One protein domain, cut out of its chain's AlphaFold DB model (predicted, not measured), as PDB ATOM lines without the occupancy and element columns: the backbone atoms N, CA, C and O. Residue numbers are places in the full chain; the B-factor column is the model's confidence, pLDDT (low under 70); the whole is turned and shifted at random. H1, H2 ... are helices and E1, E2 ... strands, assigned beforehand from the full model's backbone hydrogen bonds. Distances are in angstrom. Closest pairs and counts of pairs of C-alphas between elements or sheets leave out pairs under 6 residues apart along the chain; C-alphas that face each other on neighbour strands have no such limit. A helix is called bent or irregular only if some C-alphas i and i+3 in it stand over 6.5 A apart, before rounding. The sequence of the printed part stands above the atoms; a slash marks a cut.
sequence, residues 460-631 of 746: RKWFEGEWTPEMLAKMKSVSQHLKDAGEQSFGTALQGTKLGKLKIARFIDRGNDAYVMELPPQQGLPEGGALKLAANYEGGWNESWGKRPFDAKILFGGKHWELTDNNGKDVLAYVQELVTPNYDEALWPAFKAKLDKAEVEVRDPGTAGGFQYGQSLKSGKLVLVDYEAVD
ATOM      1  N   ARG A 460       1.352  45.746 173.857       82.50
ATOM      2  CA  ARG A 460       2.515  45.385 174.674       82.50
ATOM      3  C   ARG A 460       2.453  43.928 175.137       82.50
ATOM      4  O   ARG A 460       3.403  43.187 174.912       82.50
ATOM      5  N   LYS A 461       1.311  43.512 175.692       82.38
ATOM      6  CA  LYS A 461       1.064  42.118 176.096       82.38
ATOM      7  C   LYS A 461       1.245  41.142 174.941       82.38
ATOM      8  O   LYS A 461       1.890  40.116 175.104       82.38
ATOM      9  N   TRP A 462       0.757  41.498 173.755       78.00
ATOM     10  CA  TRP A 462       0.963  40.712 172.543       78.00
ATOM     11  C   TRP A 462       2.446  40.477 172.246       78.00
ATOM     12  O   TRP A 462       2.856  39.341 172.015       78.00
ATOM     13  N   PHE A 463       3.263  41.537 172.252       74.19
ATOM     14  CA  PHE A 463       4.706  41.423 172.005       74.19
ATOM     15  C   PHE A 463       5.438  40.650 173.104       74.19
ATOM     16  O   PHE A 463       6.445  40.002 172.830       74.19
ATOM     17  N   GLU A 464       4.914  40.686 174.327       80.69
ATOM     18  CA  GLU A 464       5.394  39.898 175.463       80.69
ATOM     19  C   GLU A 464       4.895  38.434 175.417       80.69
ATOM     20  O   GLU A 464       5.288  37.621 176.250       80.69
ATOM     21  N   GLY A 465       4.076  38.061 174.421       77.19
ATOM     22  CA  GLY A 465       3.520  36.713 174.271       77.19
ATOM     23  C   GLY A 465       2.369  36.404 175.235       77.19
ATOM     24  O   GLY A 465       1.991  35.242 175.392       77.19
ATOM     25  N   GLU A 466       1.798  37.424 175.875       84.19
ATOM     26  CA  GLU A 466       0.623  37.323 176.735       84.19
ATOM     27  C   GLU A 466      -0.664  37.487 175.916       84.19
ATOM     28  O   GLU A 466      -0.985  38.563 175.406       84.19
ATOM     29  N   TRP A 467      -1.451  36.414 175.833       84.38
ATOM     30  CA  TRP A 467      -2.695  36.377 175.065       84.38
ATOM     31  C   TRP A 467      -3.895  36.306 176.006       84.38
ATOM     32  O   TRP A 467      -4.049  35.345 176.760       84.38
ATOM     33  N   THR A 468      -4.763  37.317 175.956       88.44
ATOM     34  CA  THR A 468      -6.003  37.345 176.749       88.44
ATOM     35  C   THR A 468      -7.215  36.911 175.913       88.44
ATOM     36  O   THR A 468      -7.215  37.091 174.688       88.44
ATOM     37  N   PRO A 469      -8.277  36.353 176.526       89.56
ATOM     38  CA  PRO A 469      -9.524  36.046 175.824       89.56
ATOM     39  C   PRO A 469     -10.127  37.259 175.098       89.56
ATOM     40  O   PRO A 469     -10.655  37.118 173.994       89.56
ATOM     41  N   GLU A 470     -10.004  38.452 175.681       90.38
ATOM     42  CA  GLU A 470     -10.467  39.714 175.101       90.38
ATOM     43  C   GLU A 470      -9.693  40.056 173.822       90.38
ATOM     44  O   GLU A 470     -10.295  40.435 172.815       90.38
ATOM     45  N   MET A 471      -8.372  39.852 173.821       88.88
ATOM     46  CA  MET A 471      -7.538  40.027 172.630       88.88
ATOM     47  C   MET A 471      -7.925  39.035 171.528       88.88
ATOM     48  O   MET A 471      -8.110  39.435 170.380       88.88
ATOM     49  N   LEU A 472      -8.115  37.754 171.864       88.62
ATOM     50  CA  LEU A 472      -8.533  36.724 170.902       88.62
ATOM     51  C   LEU A 472      -9.907  37.025 170.286       88.62
ATOM     52  O   LEU A 472     -10.140  36.731 169.110       88.62
ATOM     53  N   ALA A 473     -10.824  37.623 171.052       89.81
ATOM     54  CA  ALA A 473     -12.145  38.004 170.561       89.81
ATOM     55  C   ALA A 473     -12.073  39.078 169.460       89.81
ATOM     56  O   ALA A 473     -12.867  39.024 168.518       89.81
ATOM     57  N   LYS A 474     -11.098  39.994 169.547       90.88
ATOM     58  CA  LYS A 474     -10.852  41.062 168.562       90.88
ATOM     59  C   LYS A 474     -10.166  40.569 167.285       90.88
ATOM     60  O   LYS A 474     -10.281  41.214 166.250       90.88
ATOM     61  N   MET A 475      -9.476  39.430 167.335       91.00
ATOM     62  CA  MET A 475      -8.769  38.884 166.174       91.00
ATOM     63  C   MET A 475      -9.732  38.332 165.125       91.00
ATOM     64  O   MET A 475     -10.778  37.745 165.436       91.00
ATOM     65  N   LYS A 476      -9.338  38.448 163.858       94.12
ATOM     66  CA  LYS A 476     -10.046  37.821 162.741       94.12
ATOM     67  C   LYS A 476      -9.881  36.304 162.798       94.12
ATOM     68  O   LYS A 476      -8.881  35.777 163.289       94.12
ATOM     69  N   SER A 477     -10.899  35.592 162.321       95.69
ATOM     70  CA  SER A 477     -10.758  34.159 162.077       95.69
ATOM     71  C   SER A 477      -9.930  33.911 160.818       95.69
ATOM     72  O   SER A 477      -9.841  34.787 159.956       95.69
ATOM     73  N   VAL A 478      -9.393  32.700 160.669       95.38
ATOM     74  CA  VAL A 478      -8.637  32.295 159.481       95.38
ATOM     75  C   VAL A 478      -9.409  32.541 158.190       95.38
ATOM     76  O   VAL A 478      -8.900  33.194 157.284       95.38
ATOM     77  N   SER A 479     -10.662  32.090 158.110       95.12
ATOM     78  CA  SER A 479     -11.472  32.297 156.906       95.12
ATOM     79  C   SER A 479     -11.730  33.778 156.615       95.12
ATOM     80  O   SER A 479     -11.764  34.164 155.448       95.12
ATOM     81  N   GLN A 480     -11.904  34.612 157.649       94.00
ATOM     82  CA  GLN A 480     -12.124  36.046 157.455       94.00
ATOM     83  C   GLN A 480     -10.843  36.748 156.992       94.00
ATOM     84  O   GLN A 480     -10.904  37.546 156.066       94.00
ATOM     85  N   HIS A 481      -9.690  36.413 157.578       93.56
ATOM     86  CA  HIS A 481      -8.391  36.946 157.158       93.56
ATOM     87  C   HIS A 481      -8.088  36.616 155.697       93.56
ATOM     88  O   HIS A 481      -7.753  37.503 154.925       93.56
ATOM     89  N   LEU A 482      -8.270  35.356 155.294       94.06
ATOM     90  CA  LEU A 482      -8.043  34.929 153.911       94.06
ATOM     91  C   LEU A 482      -8.987  35.639 152.936       94.06
ATOM     92  O   LEU A 482      -8.570  36.054 151.859       94.06
ATOM     93  N   LYS A 483     -10.251  35.840 153.329       92.00
ATOM     94  CA  LYS A 483     -11.212  36.617 152.541       92.00
ATOM     95  C   LYS A 483     -10.759  38.070 152.370       92.00
ATOM     96  O   LYS A 483     -10.803  38.577 151.252       92.00
ATOM     97  N   ASP A 484     -10.322  38.714 153.450       90.62
ATOM     98  CA  ASP A 484      -9.834  40.098 153.438       90.62
ATOM     99  C   ASP A 484      -8.537  40.234 152.618       90.62
ATOM    100  O   ASP A 484      -8.335  41.242 151.946       90.62
ATOM    101  N   ALA A 485      -7.687  39.202 152.628       87.19
ATOM    102  CA  ALA A 485      -6.442  39.134 151.865       87.19
ATOM    103  C   ALA A 485      -6.636  38.808 150.368       87.19
ATOM    104  O   ALA A 485      -5.660  38.765 149.624       87.19
ATOM    105  N   GLY A 486      -7.871  38.563 149.910       92.19
ATOM    106  CA  GLY A 486      -8.153  38.159 148.527       92.19
ATOM    107  C   GLY A 486      -7.842  36.689 148.214       92.19
ATOM    108  O   GLY A 486      -7.967  36.270 147.065       92.19
ATOM    109  N   GLU A 487      -7.514  35.880 149.222       91.25
ATOM    110  CA  GLU A 487      -7.218  34.446 149.119       91.25
ATOM    111  C   GLU A 487      -8.506  33.607 149.133       91.25
ATOM    112  O   GLU A 487      -8.761  32.794 150.028       91.25
ATOM    113  N   GLN A 488      -9.373  33.842 148.144       88.62
ATOM    114  CA  GLN A 488     -10.712  33.246 148.107       88.62
ATOM    115  C   GLN A 488     -10.692  31.715 148.046       88.62
ATOM    116  O   GLN A 488     -11.564  31.097 148.657       88.62
ATOM    117  N   SER A 489      -9.719  31.101 147.364       89.06
ATOM    118  CA  SER A 489      -9.568  29.638 147.277       89.06
ATOM    119  C   SER A 489      -9.370  29.022 148.664       89.06
ATOM    120  O   SER A 489     -10.170  28.198 149.108       89.06
ATOM    121  N   PHE A 490      -8.374  29.506 149.409       94.19
ATOM    122  CA  PHE A 490      -8.086  29.065 150.770       94.19
ATOM    123  C   PHE A 490      -9.224  29.390 151.743       94.19
ATOM    124  O   PHE A 490      -9.638  28.532 152.527       94.19
ATOM    125  N   GLY A 491      -9.761  30.614 151.689       93.19
ATOM    126  CA  GLY A 491     -10.847  31.043 152.572       93.19
ATOM    127  C   GLY A 491     -12.099  30.179 152.415       93.19
ATOM    128  O   GLY A 491     -12.735  29.819 153.410       93.19
ATOM    129  N   THR A 492     -12.398  29.800 151.174       92.06
ATOM    130  CA  THR A 492     -13.489  28.899 150.808       92.06
ATOM    131  C   THR A 492     -13.233  27.465 151.254       92.06
ATOM    132  O   THR A 492     -14.100  26.878 151.896       92.06
ATOM    133  N   ALA A 493     -12.055  26.905 150.957       93.62
ATOM    134  CA  ALA A 493     -11.703  25.537 151.344       93.62
ATOM    135  C   ALA A 493     -11.811  25.334 152.866       93.62
ATOM    136  O   ALA A 493     -12.213  24.278 153.354       93.62
ATOM    137  N   LEU A 494     -11.508  26.383 153.633       94.69
ATOM    138  CA  LEU A 494     -11.599  26.387 155.089       94.69
ATOM    139  C   LEU A 494     -12.981  26.772 155.632       94.69
ATOM    140  O   LEU A 494     -13.196  26.679 156.848       94.69
ATOM    141  N   GLN A 495     -13.923  27.185 154.786       93.31
ATOM    142  CA  GLN A 495     -15.242  27.630 155.218       93.31
ATOM    143  C   GLN A 495     -15.996  26.491 155.919       93.31
ATOM    144  O   GLN A 495     -16.143  25.386 155.411       93.31
ATOM    145  N   GLY A 496     -16.468  26.749 157.142       91.19
ATOM    146  CA  GLY A 496     -17.178  25.754 157.956       91.19
ATOM    147  C   GLY A 496     -16.277  24.749 158.687       91.19
ATOM    148  O   GLY A 496     -16.752  24.074 159.603       91.19
ATOM    149  N   THR A 497     -14.978  24.697 158.376       94.00
ATOM    150  CA  THR A 497     -14.017  23.839 159.082       94.00
ATOM    151  C   THR A 497     -13.679  24.388 160.475       94.00
ATOM    152  O   THR A 497     -13.909  25.561 160.786       94.00
ATOM    153  N   LYS A 498     -13.106  23.545 161.347       94.50
ATOM    154  CA  LYS A 498     -12.562  24.009 162.638       94.50
ATOM    155  C   LYS A 498     -11.361  24.940 162.443       94.50
ATOM    156  O   LYS A 498     -11.245  25.906 163.186       94.50
ATOM    157  N   LEU A 499     -10.528  24.678 161.432       94.81
ATOM    158  CA  LEU A 499      -9.362  25.497 161.100       94.81
ATOM    159  C   LEU A 499      -9.761  26.916 160.688       94.81
ATOM    160  O   LEU A 499      -9.210  27.878 161.207       94.81
ATOM    161  N   GLY A 500     -10.783  27.054 159.837       95.44
ATOM    162  CA  GLY A 500     -11.294  28.353 159.387       95.44
ATOM    163  C   GLY A 500     -11.811  29.258 160.514       95.44
ATOM    164  O   GLY A 500     -11.905  30.474 160.343       95.44
ATOM    165  N   LYS A 501     -12.130  28.678 161.681       96.56
ATOM    166  CA  LYS A 501     -12.610  29.386 162.878       96.56
ATOM    167  C   LYS A 501     -11.497  29.802 163.840       96.56
ATOM    168  O   LYS A 501     -11.777  30.597 164.735       96.56
ATOM    169  N   LEU A 502     -10.278  29.278 163.680       96.31
ATOM    170  CA  LEU A 502      -9.144  29.658 164.522       96.31
ATOM    171  C   LEU A 502      -8.840  31.145 164.345       96.31
ATOM    172  O   LEU A 502      -9.075  31.712 163.279       96.31
ATOM    173  N   LYS A 503      -8.361  31.783 165.406       95.88
ATOM    174  CA  LYS A 503      -7.918  33.177 165.394       95.88
ATOM    175  C   LYS A 503      -6.497  33.263 164.860       95.88
ATOM    176  O   LYS A 503      -5.699  32.368 165.140       95.88
ATOM    177  N   ILE A 504      -6.205  34.317 164.106       94.00
ATOM    178  CA  ILE A 504      -4.867  34.589 163.572       94.00
ATOM    179  C   ILE A 504      -4.227  35.709 164.370       94.00
ATOM    180  O   ILE A 504      -4.846  36.744 164.604       94.00
ATOM    181  N   ALA A 505      -2.969  35.484 164.735       88.31
ATOM    182  CA  ALA A 505      -2.111  36.495 165.310       88.31
ATOM    183  C   ALA A 505      -1.566  37.390 164.193       88.31
ATOM    184  O   ALA A 505      -1.827  38.589 164.142       88.31
ATOM    185  N   ARG A 506      -0.834  36.794 163.252       86.19
ATOM    186  CA  ARG A 506      -0.261  37.518 162.118       86.19
ATOM    187  C   ARG A 506      -0.103  36.630 160.897       86.19
ATOM    188  O   ARG A 506      -0.036  35.407 160.993       86.19
ATOM    189  N   PHE A 507       0.005  37.274 159.748       86.88
ATOM    190  CA  PHE A 507       0.529  36.661 158.537       86.88
ATOM    191  C   PHE A 507       2.049  36.473 158.676       86.88
ATOM    192  O   PHE A 507       2.725  37.377 159.170       86.88
ATOM    193  N   ILE A 508       2.563  35.302 158.286       81.62
ATOM    194  CA  ILE A 508       4.002  35.009 158.307       81.62
ATOM    195  C   ILE A 508       4.574  35.187 156.902       81.62
ATOM    196  O   ILE A 508       5.462  36.015 156.722       81.62
ATOM    197  N   ASP A 509       4.073  34.417 155.930       81.75
ATOM    198  CA  ASP A 509       4.628  34.397 154.575       81.75
ATOM    199  C   ASP A 509       3.646  33.824 153.535       81.75
ATOM    200  O   ASP A 509       2.672  33.141 153.881       81.75
ATOM    201  N   ARG A 510       3.906  34.102 152.252       79.56
ATOM    202  CA  ARG A 510       3.132  33.633 151.096       79.56
ATOM    203  C   ARG A 510       4.065  33.165 149.983       79.56
ATOM    204  O   ARG A 510       4.947  33.895 149.552       79.56
ATOM    205  N   GLY A 511       3.763  31.990 149.445       74.69
ATOM    206  CA  GLY A 511       4.348  31.460 148.216       74.69
ATOM    207  C   GLY A 511       3.394  31.511 147.042       74.69
ATOM    208  O   GLY A 511       2.236  31.902 147.190       74.69
ATOM    209  N   ASN A 512       3.868  31.032 145.890       67.44
ATOM    210  CA  ASN A 512       3.062  30.950 144.668       67.44
ATOM    211  C   ASN A 512       1.741  30.201 144.895       67.44
ATOM    212  O   ASN A 512       0.695  30.661 144.447       67.44
ATOM    213  N   ASP A 513       1.784  29.116 145.669       78.56
ATOM    214  CA  ASP A 513       0.612  28.312 146.018       78.56
ATOM    215  C   ASP A 513       0.532  27.986 147.517       78.56
ATOM    216  O   ASP A 513      -0.200  27.085 147.917       78.56
ATOM    217  N   ALA A 514       1.264  28.709 148.368       84.75
ATOM    218  CA  ALA A 514       1.294  28.457 149.807       84.75
ATOM    219  C   ALA A 514       0.985  29.714 150.625       84.75
ATOM    220  O   ALA A 514       1.316  30.829 150.225       84.75
ATOM    221  N   TYR A 515       0.376  29.538 151.792       88.75
ATOM    222  CA  TYR A 515       0.031  30.622 152.704       88.75
ATOM    223  C   TYR A 515       0.272  30.193 154.153       88.75
ATOM    224  O   TYR A 515      -0.239  29.158 154.591       88.75
ATOM    225  N   VAL A 516       1.045  30.985 154.900       89.50
ATOM    226  CA  VAL A 516       1.467  30.662 156.269       89.50
ATOM    227  C   VAL A 516       1.015  31.747 157.241       89.50
ATOM    228  O   VAL A 516       1.276  32.937 157.056       89.50
ATOM    229  N   MET A 517       0.334  31.334 158.309       93.31
ATOM    230  CA  MET A 517      -0.236  32.227 159.320       93.31
ATOM    231  C   MET A 517       0.133  31.765 160.726       93.31
ATOM    232  O   MET A 517       0.081  30.576 161.036       93.31
ATOM    233  N   GLU A 518       0.451  32.714 161.598       92.31
ATOM    234  CA  GLU A 518       0.658  32.466 163.019       92.31
ATOM    235  C   GLU A 518      -0.687  32.396 163.741       92.31
ATOM    236  O   GLU A 518      -1.514  33.308 163.657       92.31
ATOM    237  N   LEU A 519      -0.889  31.316 164.483       94.00
ATOM    238  CA  LEU A 519      -2.012  31.109 165.377       94.00
ATOM    239  C   LEU A 519      -1.532  31.324 166.818       94.00
ATOM    240  O   LEU A 519      -0.607  30.630 167.248       94.00
ATOM    241  N   PRO A 520      -2.165  32.217 167.591       92.81
ATOM    242  CA  PRO A 520      -1.843  32.382 168.995       92.81
ATOM    243  C   PRO A 520      -2.361  31.193 169.816       92.81
ATOM    244  O   PRO A 520      -3.233  30.443 169.345       92.81
ATOM    245  N   PRO A 521      -1.884  31.047 171.065       92.12
ATOM    246  CA  PRO A 521      -2.516  30.226 172.088       92.12
ATOM    247  C   PRO A 521      -4.035  30.430 172.140       92.12
ATOM    248  O   PRO A 521      -4.525  31.533 172.377       92.12
ATOM    249  N   GLN A 522      -4.796  29.362 171.903       94.12
ATOM    250  CA  GLN A 522      -6.261  29.395 171.887       94.12
ATOM    251  C   GLN A 522      -6.864  28.014 172.187       94.12
ATOM    252  O   GLN A 522      -6.153  27.020 172.345       94.12
ATOM    253  N   GLN A 523      -8.195  27.921 172.288       92.25
ATOM    254  CA  GLN A 523      -8.871  26.664 172.620       92.25
ATOM    255  C   GLN A 523      -8.533  25.556 171.604       92.25
ATOM    256  O   GLN A 523      -8.774  25.691 170.408       92.25
ATOM    257  N   GLY A 524      -7.994  24.438 172.098       90.62
ATOM    258  CA  GLY A 524      -7.543  23.314 171.266       90.62
ATOM    259  C   GLY A 524      -6.132  23.471 170.686       90.62
ATOM    260  O   GLY A 524      -5.621  22.514 170.112       90.62
ATOM    261  N   LEU A 525      -5.497  24.630 170.876       92.06
ATOM    262  CA  LEU A 525      -4.132  24.936 170.454       92.06
ATOM    263  C   LEU A 525      -3.427  25.776 171.542       92.06
ATOM    264  O   LEU A 525      -3.176  26.963 171.337       92.06
ATOM    265  N   PRO A 526      -3.155  25.199 172.730       89.69
ATOM    266  CA  PRO A 526      -2.730  25.954 173.917       89.69
ATOM    267  C   PRO A 526      -1.368  26.645 173.773       89.69
ATOM    268  O   PRO A 526      -1.061  27.543 174.543       89.69
ATOM    269  N   GLU A 527      -0.559  26.238 172.800       87.75
ATOM    270  CA  GLU A 527       0.785  26.776 172.552       87.75
ATOM    271  C   GLU A 527       0.849  27.620 171.273       87.75
ATOM    272  O   GLU A 527       1.923  28.060 170.875       87.75
ATOM    273  N   GLY A 528      -0.289  27.820 170.603       92.19
ATOM    274  CA  GLY A 528      -0.304  28.368 169.255       92.19
ATOM    275  C   GLY A 528       0.290  27.404 168.224       92.19
ATOM    276  O   GLY A 528       0.432  26.204 168.466       92.19
ATOM    277  N   GLY A 529       0.576  27.919 167.035       93.19
ATOM    278  CA  GLY A 529       1.104  27.137 165.919       93.19
ATOM    279  C   GLY A 529       1.214  27.962 164.640       93.19
ATOM    280  O   GLY A 529       0.652  29.046 164.550       93.19
ATOM    281  N   ALA A 530       1.912  27.449 163.635       92.25
ATOM    282  CA  ALA A 530       1.887  27.975 162.278       92.25
ATOM    283  C   ALA A 530       0.887  27.161 161.443       92.25
ATOM    284  O   ALA A 530       1.093  25.968 161.218       92.25
ATOM    285  N   LEU A 531      -0.204  27.784 160.997       94.94
ATOM    286  CA  LEU A 531      -1.117  27.192 160.021       94.94
ATOM    287  C   LEU A 531      -0.528  27.363 158.625       94.94
ATOM    288  O   LEU A 531      -0.325  28.493 158.181       94.94
ATOM    289  N   LYS A 532      -0.304  26.243 157.941       93.25
ATOM    290  CA  LYS A 532       0.178  26.193 156.565       93.25
ATOM    291  C   LYS A 532      -0.928  25.699 155.657       93.25
ATOM    292  O   LYS A 532      -1.590  24.708 155.968       93.25
ATOM    293  N   LEU A 533      -1.124  26.414 154.559       92.69
ATOM    294  CA  LEU A 533      -2.063  26.090 153.496       92.69
ATOM    295  C   LEU A 533      -1.277  25.986 152.198       92.69
ATOM    296  O   LEU A 533      -0.510  26.894 151.901       92.69
ATOM    297  N   ALA A 534      -1.469  24.918 151.438       90.06
ATOM    298  CA  ALA A 534      -0.850  24.725 150.134       90.06
ATOM    299  C   ALA A 534      -1.918  24.284 149.130       90.06
ATOM    300  O   ALA A 534      -2.655  23.336 149.387       90.06
ATOM    301  N   ALA A 535      -2.040  24.986 148.012       85.06
ATOM    302  CA  ALA A 535      -2.969  24.663 146.937       85.06
ATOM    303  C   ALA A 535      -2.226  23.960 145.792       85.06
ATOM    304  O   ALA A 535      -1.041  24.204 145.616       85.06
ATOM    305  N   ASN A 536      -2.897  23.118 144.995       73.38
ATOM    306  CA  ASN A 536      -2.243  22.391 143.884       73.38
ATOM    307  C   ASN A 536      -0.958  21.668 144.312       73.38
ATOM    308  O   ASN A 536       0.030  21.655 143.583       73.38
ATOM    309  N   TYR A 537      -0.934  21.114 145.520       67.56
ATOM    310  CA  TYR A 537       0.272  20.464 145.998       67.56
ATOM    311  C   TYR A 537       0.467  19.133 145.258       67.56
ATOM    312  O   TYR A 537      -0.062  18.104 145.671       67.56
ATOM    313  N   GLU A 538       1.196  19.170 144.139       56.12
ATOM    314  CA  GLU A 538       1.429  18.014 143.259       56.12
ATOM    315  C   GLU A 538       2.160  16.868 143.980       56.12
ATOM    316  O   GLU A 538       2.003  15.709 143.605       56.12
ATOM    317  N   GLY A 539       2.896  17.175 145.057       63.47
ATOM    318  CA  GLY A 539       3.609  16.195 145.885       63.47
ATOM    319  C   GLY A 539       2.744  15.411 146.882       63.47
ATOM    320  O   GLY A 539       3.228  14.444 147.468       63.47
ATOM    321  N   GLY A 540       1.474  15.786 147.082       73.12
ATOM    322  CA  GLY A 540       0.606  15.207 148.119       73.12
ATOM    323  C   GLY A 540       1.106  15.402 149.565       73.12
ATOM    324  O   GLY A 540       2.135  16.014 149.829       73.12
ATOM    325  N   TRP A 541       0.362  14.897 150.551       81.56
ATOM    326  CA  TRP A 541       0.843  14.860 151.938       81.56
ATOM    327  C   TRP A 541       1.803  13.686 152.144       81.56
ATOM    328  O   TRP A 541       1.445  12.535 151.893       81.56
ATOM    329  N   ASN A 542       2.987  13.944 152.700       78.56
ATOM    330  CA  ASN A 542       3.876  12.874 153.134       78.56
ATOM    331  C   ASN A 542       3.615  12.518 154.606       78.56
ATOM    332  O   ASN A 542       3.829  13.318 155.518       78.56
ATOM    333  N   GLU A 543       3.203  11.273 154.864       81.38
ATOM    334  CA  GLU A 543       2.907  10.791 156.216       81.38
ATOM    335  C   GLU A 543       4.091  10.834 157.192       81.38
ATOM    336  O   GLU A 543       3.869  10.715 158.405       81.38
ATOM    337  N   SER A 544       5.326  10.988 156.703       79.50
ATOM    338  CA  SER A 544       6.514  11.142 157.541       79.50
ATOM    339  C   SER A 544       6.659  12.548 158.129       79.50
ATOM    340  O   SER A 544       7.423  12.721 159.083       79.50
ATOM    341  N   TRP A 545       5.964  13.555 157.592       81.38
ATOM    342  CA  TRP A 545       6.080  14.936 158.060       81.38
ATOM    343  C   TRP A 545       5.678  15.075 159.529       81.38
ATOM    344  O   TRP A 545       4.642  14.577 159.977       81.38
ATOM    345  N   GLY A 546       6.539  15.735 160.306       82.88
ATOM    346  CA  GLY A 546       6.345  15.901 161.747       82.88
ATOM    347  C   GLY A 546       6.611  14.647 162.575       82.88
ATOM    348  O   GLY A 546       6.493  14.708 163.801       82.88
ATOM    349  N   LYS A 547       6.931  13.515 161.933       83.69
ATOM    350  CA  LYS A 547       7.276  12.245 162.592       83.69
ATOM    351  C   LYS A 547       8.760  11.917 162.486       83.69
ATOM    352  O   LYS A 547       9.253  11.145 163.311       83.69
ATOM    353  N   ARG A 548       9.465  12.457 161.485       82.00
ATOM    354  CA  ARG A 548      10.908  12.240 161.344       82.00
ATOM    355  C   ARG A 548      11.649  12.798 162.560       82.00
ATOM    356  O   ARG A 548      11.174  13.743 163.200       82.00
ATOM    357  N   PRO A 549      12.820  12.233 162.892       80.12
ATOM    358  CA  PRO A 549      13.713  12.855 163.849       80.12
ATOM    359  C   PRO A 549      13.920  14.322 163.473       80.12
ATOM    360  O   PRO A 549      14.155  14.630 162.311       80.12
ATOM    361  N   PHE A 550      13.834  15.204 164.466       87.94
ATOM    362  CA  PHE A 550      14.106  16.637 164.326       87.94
ATOM    363  C   PHE A 550      13.043  17.463 163.603       87.94
ATOM    364  O   PHE A 550      13.112  18.676 163.732       87.94
ATOM    365  N   ASP A 551      12.045  16.876 162.937       86.75
ATOM    366  CA  ASP A 551      10.948  17.653 162.348       86.75
ATOM    367  C   ASP A 551      10.219  18.477 163.415       86.75
ATOM    368  O   ASP A 551       9.923  17.991 164.516       86.75
ATOM    369  N   ALA A 552       9.866  19.714 163.066       88.00
ATOM    370  CA  ALA A 552       8.948  20.484 163.882       88.00
ATOM    371  C   ALA A 552       7.587  19.780 163.884       88.00
ATOM    372  O   ALA A 552       7.060  19.365 162.845       88.00
ATOM    373  N   LYS A 553       7.024  19.632 165.078       90.38
ATOM    374  CA  LYS A 553       5.840  18.812 165.314       90.38
ATOM    375  C   LYS A 553       4.632  19.348 164.567       90.38
ATOM    376  O   LYS A 553       4.287  20.521 164.680       90.38
ATOM    377  N   ILE A 554       3.918  18.437 163.915       90.62
ATOM    378  CA  ILE A 554       2.575  18.700 163.406       90.62
ATOM    379  C   ILE A 554       1.592  18.532 164.570       90.62
ATOM    380  O   ILE A 554       1.504  17.479 165.211       90.62
ATOM    381  N   LEU A 555       0.883  19.609 164.885       90.06
ATOM    382  CA  LEU A 555      -0.066  19.699 165.985       90.06
ATOM    383  C   LEU A 555      -1.375  18.969 165.633       90.06
ATOM    384  O   LEU A 555      -1.487  18.295 164.612       90.06
ATOM    385  N   PHE A 556      -2.356  18.998 166.539       88.38
ATOM    386  CA  PHE A 556      -3.605  18.223 166.411       88.38
ATOM    387  C   PHE A 556      -3.407  16.705 166.222       88.38
ATOM    388  O   PHE A 556      -4.269  16.023 165.664       88.38
ATOM    389  N   GLY A 557      -2.295  16.165 166.731       82.44
ATOM    390  CA  GLY A 557      -1.966  14.743 166.638       82.44
ATOM    391  C   GLY A 557      -1.431  14.327 165.268       82.44
ATOM    392  O   GLY A 557      -1.718  13.217 164.833       82.44
ATOM    393  N   GLY A 558      -0.699  15.211 164.578       80.62
ATOM    394  CA  GLY A 558      -0.153  14.919 163.250       80.62
ATOM    395  C   GLY A 558      -1.196  14.943 162.135       80.62
ATOM    396  O   GLY A 558      -0.988  14.335 161.089       80.62
ATOM    397  N   LYS A 559      -2.346  15.586 162.373       86.88
ATOM    398  CA  LYS A 559      -3.427  15.662 161.391       86.88
ATOM    399  C   LYS A 559      -3.129  16.732 160.351       86.88
ATOM    400  O   LYS A 559      -2.783  17.860 160.696       86.88
ATOM    401  N   HIS A 560      -3.363  16.366 159.101       90.81
ATOM    402  CA  HIS A 560      -3.546  17.286 157.996       90.81
ATOM    403  C   HIS A 560      -5.003  17.209 157.524       90.81
ATOM    404  O   HIS A 560      -5.771  16.332 157.936       90.81
ATOM    405  N   TRP A 561      -5.383  18.156 156.682       92.50
ATOM    406  CA  TRP A 561      -6.688  18.222 156.056       92.50
ATOM    407  C   TRP A 561      -6.492  18.400 154.561       92.50
ATOM    408  O   TRP A 561      -5.898  19.386 154.132       92.50
ATOM    409  N   GLU A 562      -7.014  17.455 153.792       90.75
ATOM    410  CA  GLU A 562      -7.216  17.603 152.357       90.75
ATOM    411  C   GLU A 562      -8.591  18.238 152.165       90.75
ATOM    412  O   GLU A 562      -9.633  17.662 152.489       90.75
ATOM    413  N   LEU A 563      -8.572  19.496 151.761       91.81
ATOM    414  CA  LEU A 563      -9.746  20.313 151.530       91.81
ATOM    415  C   LEU A 563      -9.871  20.558 150.034       91.81
ATOM    416  O   LEU A 563      -8.907  20.439 149.286       91.81
ATOM    417  N   THR A 564     -11.057  20.957 149.605       88.62
ATOM    418  CA  THR A 564     -11.294  21.338 148.218       88.62
ATOM    419  C   THR A 564     -11.942  22.712 148.217       88.62
ATOM    420  O   THR A 564     -12.898  22.948 148.961       88.62
ATOM    421  N   ASP A 565     -11.414  23.639 147.423       86.81
ATOM    422  CA  ASP A 565     -12.045  24.948 147.251       86.81
ATOM    423  C   ASP A 565     -13.309  24.864 146.359       86.81
ATOM    424  O   ASP A 565     -13.666  23.811 145.827       86.81
ATOM    425  N   ASN A 566     -14.007  25.989 146.158       81.75
ATOM    426  CA  ASN A 566     -15.211  26.037 145.306       81.75
ATOM    427  C   ASN A 566     -14.929  25.720 143.823       81.75
ATOM    428  O   ASN A 566     -15.868  25.471 143.059       81.75
ATOM    429  N   ASN A 567     -13.663  25.746 143.404       79.31
ATOM    430  CA  ASN A 567     -13.232  25.452 142.041       79.31
ATOM    431  C   ASN A 567     -12.828  23.982 141.862       79.31
ATOM    432  O   ASN A 567     -12.604  23.549 140.735       79.31
ATOM    433  N   GLY A 568     -12.802  23.186 142.936       83.69
ATOM    434  CA  GLY A 568     -12.320  21.810 142.875       83.69
ATOM    435  C   GLY A 568     -10.805  21.687 143.048       83.69
ATOM    436  O   GLY A 568     -10.280  20.610 142.780       83.69
ATOM    437  N   LYS A 569     -10.112  22.763 143.448       83.38
ATOM    438  CA  LYS A 569      -8.670  22.771 143.708       83.38
ATOM    439  C   LYS A 569      -8.410  22.111 145.055       83.38
ATOM    440  O   LYS A 569      -8.996  22.527 146.060       83.38
ATOM    441  N   ASP A 570      -7.519  21.126 145.078       86.69
ATOM    442  CA  ASP A 570      -7.097  20.495 146.323       86.69
ATOM    443  C   ASP A 570      -6.212  21.459 147.123       86.69
ATOM    444  O   ASP A 570      -5.283  22.089 146.603       86.69
ATOM    445  N   VAL A 571      -6.554  21.602 148.400       91.06
ATOM    446  CA  VAL A 571      -5.894  22.449 149.385       91.06
ATOM    447  C   VAL A 571      -5.476  21.570 150.551       91.06
ATOM    448  O   VAL A 571      -6.309  21.076 151.308       91.06
ATOM    449  N   LEU A 572      -4.174  21.420 150.731       92.56
ATOM    450  CA  LEU A 572      -3.592  20.783 151.893       92.56
ATOM    451  C   LEU A 572      -3.459  21.814 153.017       92.56
ATOM    452  O   LEU A 572      -2.878  22.883 152.831       92.56
ATOM    453  N   ALA A 573      -3.980  21.493 154.197       93.81
ATOM    454  CA  ALA A 573      -3.861  22.325 155.386       93.81
ATOM    455  C   ALA A 573      -3.301  21.526 156.562       93.81
ATOM    456  O   ALA A 573      -3.714  20.393 156.801       93.81
ATOM    457  N   TYR A 574      -2.398  22.117 157.340       93.50
ATOM    458  CA  TYR A 574      -1.903  21.532 158.588       93.50
ATOM    459  C   TYR A 574      -1.367  22.609 159.530       93.50
ATOM    460  O   TYR A 574      -1.039  23.719 159.113       93.50
ATOM    461  N   VAL A 575      -1.291  22.292 160.825       93.75
ATOM    462  CA  VAL A 575      -0.748  23.209 161.837       93.75
ATOM    463  C   VAL A 575       0.545  22.632 162.388       93.75
ATOM    464  O   VAL A 575       0.540  21.536 162.940       93.75
ATOM    465  N   GLN A 576       1.638  23.369 162.252       93.56
ATOM    466  CA  GLN A 576       2.955  23.029 162.781       93.56
ATOM    467  C   GLN A 576       3.233  23.822 164.067       93.56
ATOM    468  O   GLN A 576       2.627  24.867 164.295       93.56
ATOM    469  N   GLU A 577       4.121  23.344 164.936       91.88
ATOM    470  CA  GLU A 577       4.606  24.161 166.053       91.88
ATOM    471  C   GLU A 577       5.297  25.438 165.557       91.88
ATOM    472  O   GLU A 577       5.864  25.467 164.464       91.88
ATOM    473  N   LEU A 578       5.242  26.507 166.355       88.31
ATOM    474  CA  LEU A 578       5.924  27.748 166.005       88.31
ATOM    475  C   LEU A 578       7.434  27.582 166.138       88.31
ATOM    476  O   LEU A 578       7.949  27.143 167.171       88.31
ATOM    477  N   VAL A 579       8.130  27.983 165.081       85.56
ATOM    478  CA  VAL A 579       9.582  27.928 164.979       85.56
ATOM    479  C   VAL A 579      10.089  29.326 164.673       85.56
ATOM    480  O   VAL A 579       9.568  29.999 163.785       85.56
ATOM    481  N   THR A 580      11.092  29.770 165.426       82.50
ATOM    482  CA  THR A 580      11.779  31.031 165.158       82.50
ATOM    483  C   THR A 580      13.035  30.784 164.323       82.50
ATOM    484  O   THR A 580      13.800  29.859 164.622       82.50
ATOM    485  N   PRO A 581      13.284  31.623 163.308       79.75
ATOM    486  CA  PRO A 581      14.549  31.619 162.587       79.75
ATOM    487  C   PRO A 581      15.730  32.090 163.437       79.75
ATOM    488  O   PRO A 581      16.872  31.745 163.162       79.75
ATOM    489  N   ASN A 582      15.458  32.878 164.478       81.62
ATOM    490  CA  ASN A 582      16.471  33.348 165.412       81.62
ATOM    491  C   ASN A 582      16.696  32.262 166.460       81.62
ATOM    492  O   ASN A 582      15.919  32.161 167.411       81.62
ATOM    493  N   TYR A 583      17.724  31.442 166.261       85.94
ATOM    494  CA  TYR A 583      18.129  30.389 167.183       85.94
ATOM    495  C   TYR A 583      19.483  30.706 167.823       85.94
ATOM    496  O   TYR A 583      20.288  31.452 167.270       85.94
ATOM    497  N   ASP A 584      19.748  30.112 168.985       87.25
ATOM    498  CA  ASP A 584      21.078  30.143 169.596       87.25
ATOM    499  C   ASP A 584      22.066  29.323 168.746       87.25
ATOM    500  O   ASP A 584      21.938  28.099 168.642       87.25
ATOM    501  N   GLU A 585      23.051  29.990 168.136       87.12
ATOM    502  CA  GLU A 585      24.078  29.365 167.291       87.12
ATOM    503  C   GLU A 585      24.816  28.218 168.000       87.12
ATOM    504  O   GLU A 585      25.233  27.261 167.344       87.12
ATOM    505  N   ALA A 586      24.906  28.238 169.334       90.75
ATOM    506  CA  ALA A 586      25.511  27.157 170.111       90.75
ATOM    507  C   ALA A 586      24.742  25.825 170.004       90.75
ATOM    508  O   ALA A 586      25.309  24.756 170.247       90.75
ATOM    509  N   LEU A 587      23.463  25.854 169.614       88.19
ATOM    510  CA  LEU A 587      22.654  24.654 169.385       88.19
ATOM    511  C   LEU A 587      22.990  23.970 168.054       88.19
ATOM    512  O   LEU A 587      22.745  22.768 167.912       88.19
ATOM    513  N   TRP A 588      23.553  24.706 167.090       89.25
ATOM    514  CA  TRP A 588      23.775  24.216 165.731       89.25
ATOM    515  C   TRP A 588      24.736  23.025 165.654       89.25
ATOM    516  O   TRP A 588      24.344  22.024 165.058       89.25
ATOM    517  N   PRO A 589      25.926  23.018 166.292       90.81
ATOM    518  CA  PRO A 589      26.838  21.873 166.209       90.81
ATOM    519  C   PRO A 589      26.202  20.568 166.702       90.81
ATOM    520  O   PRO A 589      26.356  19.516 166.083       90.81
ATOM    521  N   ALA A 590      25.434  20.636 167.794       91.56
ATOM    522  CA  ALA A 590      24.743  19.478 168.357       91.56
ATOM    523  C   ALA A 590      23.553  19.023 167.499       91.56
ATOM    524  O   ALA A 590      23.193  17.846 167.526       91.56
ATOM    525  N   PHE A 591      22.917  19.941 166.774       91.44
ATOM    526  CA  PHE A 591      21.848  19.636 165.830       91.44
ATOM    527  C   PHE A 591      22.400  19.030 164.538       91.44
ATOM    528  O   PHE A 591      21.968  17.949 164.151       91.44
ATOM    529  N   LYS A 592      23.430  19.645 163.951       88.88
ATOM    530  CA  LYS A 592      24.134  19.157 162.762       88.88
ATOM    531  C   LYS A 592      24.693  17.752 162.967       88.88
ATOM    532  O   LYS A 592      24.361  16.865 162.200       88.88
ATOM    533  N   ALA A 593      25.369  17.490 164.088       89.38
ATOM    534  CA  ALA A 593      25.853  16.141 164.405       89.38
ATOM    535  C   ALA A 593      24.731  15.082 164.474       89.38
ATOM    536  O   ALA A 593      24.969  13.897 164.240       89.38
ATOM    537  N   LYS A 594      23.502  15.485 164.822       89.44
ATOM    538  CA  LYS A 594      22.338  14.591 164.816       89.44
ATOM    539  C   LYS A 594      21.763  14.390 163.416       89.44
ATOM    540  O   LYS A 594      21.336  13.275 163.133       89.44
ATOM    541  N   LEU A 595      21.753  15.433 162.585       87.06
ATOM    542  CA  LEU A 595      21.366  15.355 161.175       87.06
ATOM    543  C   LEU A 595      22.336  14.466 160.396       87.06
ATOM    544  O   LEU A 595      21.893  13.517 159.762       87.06
ATOM    545  N   ASP A 596      23.642  14.683 160.571       86.50
ATOM    546  CA  ASP A 596      24.707  13.887 159.954       86.50
ATOM    547  C   ASP A 596      24.567  12.404 160.332       86.50
ATOM    548  O   ASP A 596      24.621  11.520 159.483       86.50
ATOM    549  N   LYS A 597      24.309  12.112 161.616       88.56
ATOM    550  CA  LYS A 597      24.078  10.738 162.093       88.56
ATOM    551  C   LYS A 597      22.808  10.103 161.513       88.56
ATOM    552  O   LYS A 597      22.718   8.880 161.453       88.56
ATOM    553  N   ALA A 598      21.812  10.916 161.180       82.12
ATOM    554  CA  ALA A 598      20.560  10.469 160.587       82.12
ATOM    555  C   ALA A 598      20.601  10.467 159.050       82.12
ATOM    556  O   ALA A 598      19.572  10.174 158.449       82.12
ATOM    557  N   GLU A 599      21.750  10.795 158.445       85.75
ATOM    558  CA  GLU A 599      21.927  10.924 156.993       85.75
ATOM    559  C   GLU A 599      20.909  11.900 156.366       85.75
ATOM    560  O   GLU A 599      20.415  11.698 155.261       85.75
ATOM    561  N   VAL A 600      20.569  12.969 157.099       78.75
ATOM    562  CA  VAL A 600      19.663  14.028 156.633       78.75
ATOM    563  C   VAL A 600      20.495  15.194 156.114       78.75
ATOM    564  O   VAL A 600      21.096  15.928 156.899       78.75
ATOM    565  N   GLU A 601      20.508  15.392 154.798       72.25
ATOM    566  CA  GLU A 601      21.158  16.553 154.188       72.25
ATOM    567  C   GLU A 601      20.302  17.811 154.377       72.25
ATOM    568  O   GLU A 601      19.124  17.842 154.032       72.25
ATOM    569  N   VAL A 602      20.883  18.869 154.936       71.44
ATOM    570  CA  VAL A 602      20.232  20.180 155.091       71.44
ATOM    571  C   VAL A 602      21.106  21.211 154.386       71.44
ATOM    572  O   VAL A 602      22.329  21.190 154.554       71.44
ATOM    573  N   ARG A 603      20.508  22.102 153.584       62.56
ATOM    574  CA  ARG A 603      21.253  23.184 152.919       62.56
ATOM    575  C   ARG A 603      21.847  24.118 153.978       62.56
ATOM    576  O   ARG A 603      21.226  24.396 155.003       62.56
ATOM    577  N   ASP A 604      23.078  24.562 153.734       56.19
ATOM    578  CA  ASP A 604      23.880  25.284 154.723       56.19
ATOM    579  C   ASP A 604      23.212  26.631 155.120       56.19
ATOM    580  O   ASP A 604      22.690  27.331 154.246       56.19
ATOM    581  N   PRO A 605      23.265  27.042 156.406       47.69
ATOM    582  CA  PRO A 605      22.628  28.247 156.970       47.69
ATOM    583  C   PRO A 605      22.915  29.573 156.254       47.69
ATOM    584  O   PRO A 605      22.218  30.564 156.460       47.69
ATOM    585  N   GLY A 606      24.028  29.631 155.516       44.78
ATOM    586  CA  GLY A 606      24.660  30.871 155.066       44.78
ATOM    587  C   GLY A 606      24.233  31.357 153.682       44.78
ATOM    588  O   GLY A 606      24.572  32.479 153.307       44.78
ATOM    589  N   THR A 607      23.503  30.554 152.909       47.44
ATOM    590  CA  THR A 607      22.994  30.971 151.596       47.44
ATOM    591  C   THR A 607      21.603  31.568 151.748       47.44
ATOM    592  O   THR A 607      20.664  30.878 152.121       47.44
ATOM    593  N   ALA A 608      21.490  32.871 151.487       38.88
ATOM    594  CA  ALA A 608      20.270  33.656 151.630       38.88
ATOM    595  C   ALA A 608      19.041  32.982 150.985       38.88
ATOM    596  O   ALA A 608      18.920  32.938 149.761       38.88
ATOM    597  N   GLY A 609      18.121  32.502 151.823       45.16
ATOM    598  CA  GLY A 609      16.799  32.025 151.417       45.16
ATOM    599  C   GLY A 609      16.383  30.768 152.175       45.16
ATOM    600  O   GLY A 609      16.938  29.706 151.936       45.16
ATOM    601  N   GLY A 610      15.385  30.901 153.057       52.44
ATOM    602  CA  GLY A 610      14.643  29.793 153.674       52.44
ATOM    603  C   GLY A 610      15.276  29.165 154.920       52.44
ATOM    604  O   GLY A 610      16.309  28.506 154.863       52.44
ATOM    605  N   PHE A 611      14.600  29.292 156.063       63.00
ATOM    606  CA  PHE A 611      14.959  28.574 157.285       63.00
ATOM    607  C   PHE A 611      14.454  27.127 157.192       63.00
ATOM    608  O   PHE A 611      13.343  26.830 157.622       63.00
ATOM    609  N   GLN A 612      15.264  26.215 156.638       74.94
ATOM    610  CA  GLN A 612      14.979  24.764 156.666       74.94
ATOM    611  C   GLN A 612      14.962  24.194 158.090       74.94
ATOM    612  O   GLN A 612      14.551  23.060 158.332       74.94
ATOM    613  N   TYR A 613      15.426  24.981 159.049       84.62
ATOM    614  CA  TYR A 613      15.429  24.663 160.454       84.62
ATOM    615  C   TYR A 613      15.296  25.953 161.263       84.62
ATOM    616  O   TYR A 613      15.599  27.047 160.793       84.62
ATOM    617  N   GLY A 614      14.865  25.824 162.506       87.31
ATOM    618  CA  GLY A 614      14.842  26.928 163.451       87.31
ATOM    619  C   GLY A 614      14.600  26.423 164.860       87.31
ATOM    620  O   GLY A 614      14.502  25.218 165.094       87.31
ATOM    621  N   GLN A 615      14.517  27.331 165.826       90.06
ATOM    622  CA  GLN A 615      14.280  26.956 167.214       90.06
ATOM    623  C   GLN A 615      12.778  26.862 167.484       90.06
ATOM    624  O   GLN A 615      12.041  27.833 167.324       90.06
ATOM    625  N   SER A 616      12.309  25.691 167.907       89.94
ATOM    626  CA  SER A 616      10.938  25.506 168.388       89.94
ATOM    627  C   SER A 616      10.713  26.417 169.594       89.94
ATOM    628  O   SER A 616      11.400  26.282 170.610       89.94
ATOM    629  N   LEU A 617       9.731  27.320 169.505       85.19
ATOM    630  CA  LEU A 617       9.387  28.232 170.603       85.19
ATOM    631  C   LEU A 617       8.877  27.474 171.834       85.19
ATOM    632  O   LEU A 617       9.009  27.944 172.960       85.19
ATOM    633  N   LYS A 618       8.332  26.271 171.626       86.00
ATOM    634  CA  LYS A 618       7.863  25.392 172.694       86.00
ATOM    635  C   LYS A 618       9.014  24.707 173.425       86.00
ATOM    636  O   LYS A 618       9.037  24.650 174.650       86.00
ATOM    637  N   SER A 619       9.909  24.071 172.673       88.69
ATOM    638  CA  SER A 619      10.910  23.166 173.248       88.69
ATOM    639  C   SER A 619      12.278  23.809 173.447       88.69
ATOM    640  O   SER A 619      13.131  23.206 174.101       88.69
ATOM    641  N   GLY A 620      12.514  24.977 172.848       90.75
ATOM    642  CA  GLY A 620      13.825  25.618 172.779       90.75
ATOM    643  C   GLY A 620      14.851  24.831 171.956       90.75
ATOM    644  O   GLY A 620      16.025  25.189 171.955       90.75
ATOM    645  N   LYS A 621      14.454  23.751 171.273       92.75
ATOM    646  CA  LYS A 621      15.351  22.914 170.468       92.75
ATOM    647  C   LYS A 621      15.326  23.354 169.014       92.75
ATOM    648  O   LYS A 621      14.285  23.774 168.520       92.75
ATOM    649  N   LEU A 622      16.451  23.173 168.332       91.31
ATOM    650  CA  LEU A 622      16.476  23.216 166.878       91.31
ATOM    651  C   LEU A 622      15.641  22.071 166.298       91.31
ATOM    652  O   LEU A 622      15.716  20.934 166.779       91.31
ATOM    653  N   VAL A 623      14.840  22.409 165.297       91.75
ATOM    654  CA  VAL A 623      13.934  21.522 164.569       91.75
ATOM    655  C   VAL A 623      13.948  21.872 163.082       91.75
ATOM    656  O   VAL A 623      14.221  23.017 162.732       91.75
ATOM    657  N   LEU A 624      13.649  20.903 162.219       88.56
ATOM    658  CA  LEU A 624      13.490  21.074 160.775       88.56
ATOM    659  C   LEU A 624      12.090  21.605 160.447       88.56
ATOM    660  O   LEU A 624      11.094  21.117 160.982       88.56
ATOM    661  N   VAL A 625      12.003  22.574 159.543       80.56
ATOM    662  CA  VAL A 625      10.750  23.182 159.073       80.56
ATOM    663  C   VAL A 625      10.571  22.831 157.596       80.56
ATOM    664  O   VAL A 625      11.487  23.046 156.815       80.56
ATOM    665  N   ASP A 626       9.405  22.289 157.225       66.31
ATOM    666  CA  ASP A 626       9.014  21.941 155.843       66.31
ATOM    667  C   ASP A 626      10.071  21.194 155.030       66.31
ATOM    668  O   ASP A 626      10.500  21.623 153.960       66.31
ATOM    669  N   TYR A 627      10.487  20.032 155.528       51.16
ATOM    670  CA  TYR A 627      11.448  19.210 154.808       51.16
ATOM    671  C   TYR A 627      10.777  18.408 153.677       51.16
ATOM    672  O   TYR A 627      10.355  17.259 153.867       51.16
ATOM    673  N   GLU A 628      10.725  19.029 152.501       43.50
ATOM    674  CA  GLU A 628      10.953  18.399 151.195       43.50
ATOM    675  C   GLU A 628      12.243  18.986 150.608       43.50
ATOM    676  O   GLU A 628      12.209  19.961 149.862       43.50
ATOM    677  N   ALA A 629      13.409  18.469 150.993       37.12
ATOM    678  CA  ALA A 629      14.661  18.955 150.422       37.12
ATOM    679  C   ALA A 629      15.777  17.914 150.518       37.12
ATOM    680  O   ALA A 629      16.689  18.055 151.324       37.12
ATOM    681  N   VAL A 630      15.719  16.902 149.654       37.34
ATOM    682  CA  VAL A 630      16.963  16.359 149.076       37.34
ATOM    683  C   VAL A 630      16.949  16.562 147.559       37.34
ATOM    684  O   VAL A 630      17.951  17.006 147.017       37.34
ATOM    685  N   ASP A 631      15.783  16.494 146.907       38.34
ATOM    686  CA  ASP A 631      15.652  16.885 145.498       38.34
ATOM    687  C   ASP A 631      14.803  18.158 145.352       38.34
ATOM    688  O   ASP A 631      13.579  18.114 145.337       38.34
TER     689      ASP A 631
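What this domain is: This is residues 460 to 631 of the 746 residues of an uncharacterized protein of Candidatus Melainabacteria bacterium (UniProt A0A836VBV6). A twisted wall of five antiparallel strands has the short helical hairpin H3 and H4 over one face, H4 covering part of it and H3 only grazing it; a small second lobe is set off beyond the other face, in which the strand hairpin E6 and E7 lies between the wall and the helix H6. The two short helices H1 and H2 lie off one end of the wall, clear of the sheet, and H5 sits beside the strands. The printed part has 172 residues, with named elements in the order H1 H2 H3 H4 E1 E2 E3 H5 E4 E5 H6 E6 E7; the large sheet runs E1 E2 E3 E5 E4, and the small one E6 E7 is antiparallel too. The class is mixed, with 40 residues in helices and 37 in strands, under half of those printed. The whole is compact, with a radius of gyration of the C-alphas of 16.5 A and spans of 44 by 41 by 30 A.

How they stand to each other: The large sheet holds E1, residues 506 to 510, E2, 514 to 519, E3, 529 to 535, E5, 570 to 576, and E4, 560 to 564. E1, E2 and E3 form a meander, each strand the antiparallel neighbour of the one before, with N 516 and O 509 at 2.9 A and N 517 and O 531 at 2.9 A. N 532 and O 574, 2.9 A apart, are within hydrogen-bond range between E3 and E5. N 563 and O 571, 2.8 A apart, are so in the hairpin of E4 and E5. E1 and E4 are the edge strands. H4, residues 488 to 493, is on this sheet at a height of 8.5 A, over E3 and only just not over E5, with 4 of its 6 C-alphas falling on E3 and 2 on E5. It runs across the strands, at 69 degrees to E3 on the local plane. H3, residues 478 to 484, only grazes the sheet with residues 478 to 482. H3 and H4 touch as a helical hairpin, closest at the C-alphas of Ser 479 and Gly 491, 4.6 A, at a shallow tilt of 20 degrees, opposite ways. H5, residues 555 to 558, lies on the same face as H4, over none of the strands, its height of 4.4 A only just above the sheet's level. H1, residues 460 to 463, and H2, residues 469 to 474, are apart from each other and not on the sheet. E6, residues 613 to 616, and E7, residues 622 to 624, form an antiparallel hairpin with N 623 and O 614 at 2.8 A. H6, residues 585 to 597, is near E6; its closest C-alphas with E7 are Phe 591 and Leu 622, 6.5 A. Residues 579 to 580 pair antiparallel with 615 to 616 of E6. Every O i to N i+4 pair is within range in H2, H3 and H4, and 6 of 9 in H6; H1 and H5 are too short for such a pair.

Where its parts are: H1 begins at C-alpha 460, (2.515, 45.385, 174.674). E3 measures 19.6 A from first to last C-alpha, E5 19.5 A and E2 16.1 A. H6 measures 19.3 A from C-alpha 585 at (24.078, 29.365, 167.291); it is irregular, but only just, with C-alphas 586 and 589 at 6.7 A. E7 ends at C-alpha 624, (13.490, 21.074, 160.775).

The domain as a whole: The two C-alphas farthest apart, those of Asn 567 and Ala 586, are 47.9 A apart. The printed part has no cut. The links H4 to E1, E3 to H5 and H6 to E6 are long, with 12, 19 and 15 residues. The mean pLDDT of the printed part is 83.9; residue 512 and residues 537 to 539, 603 to 611 and 626 to 631 are under 70.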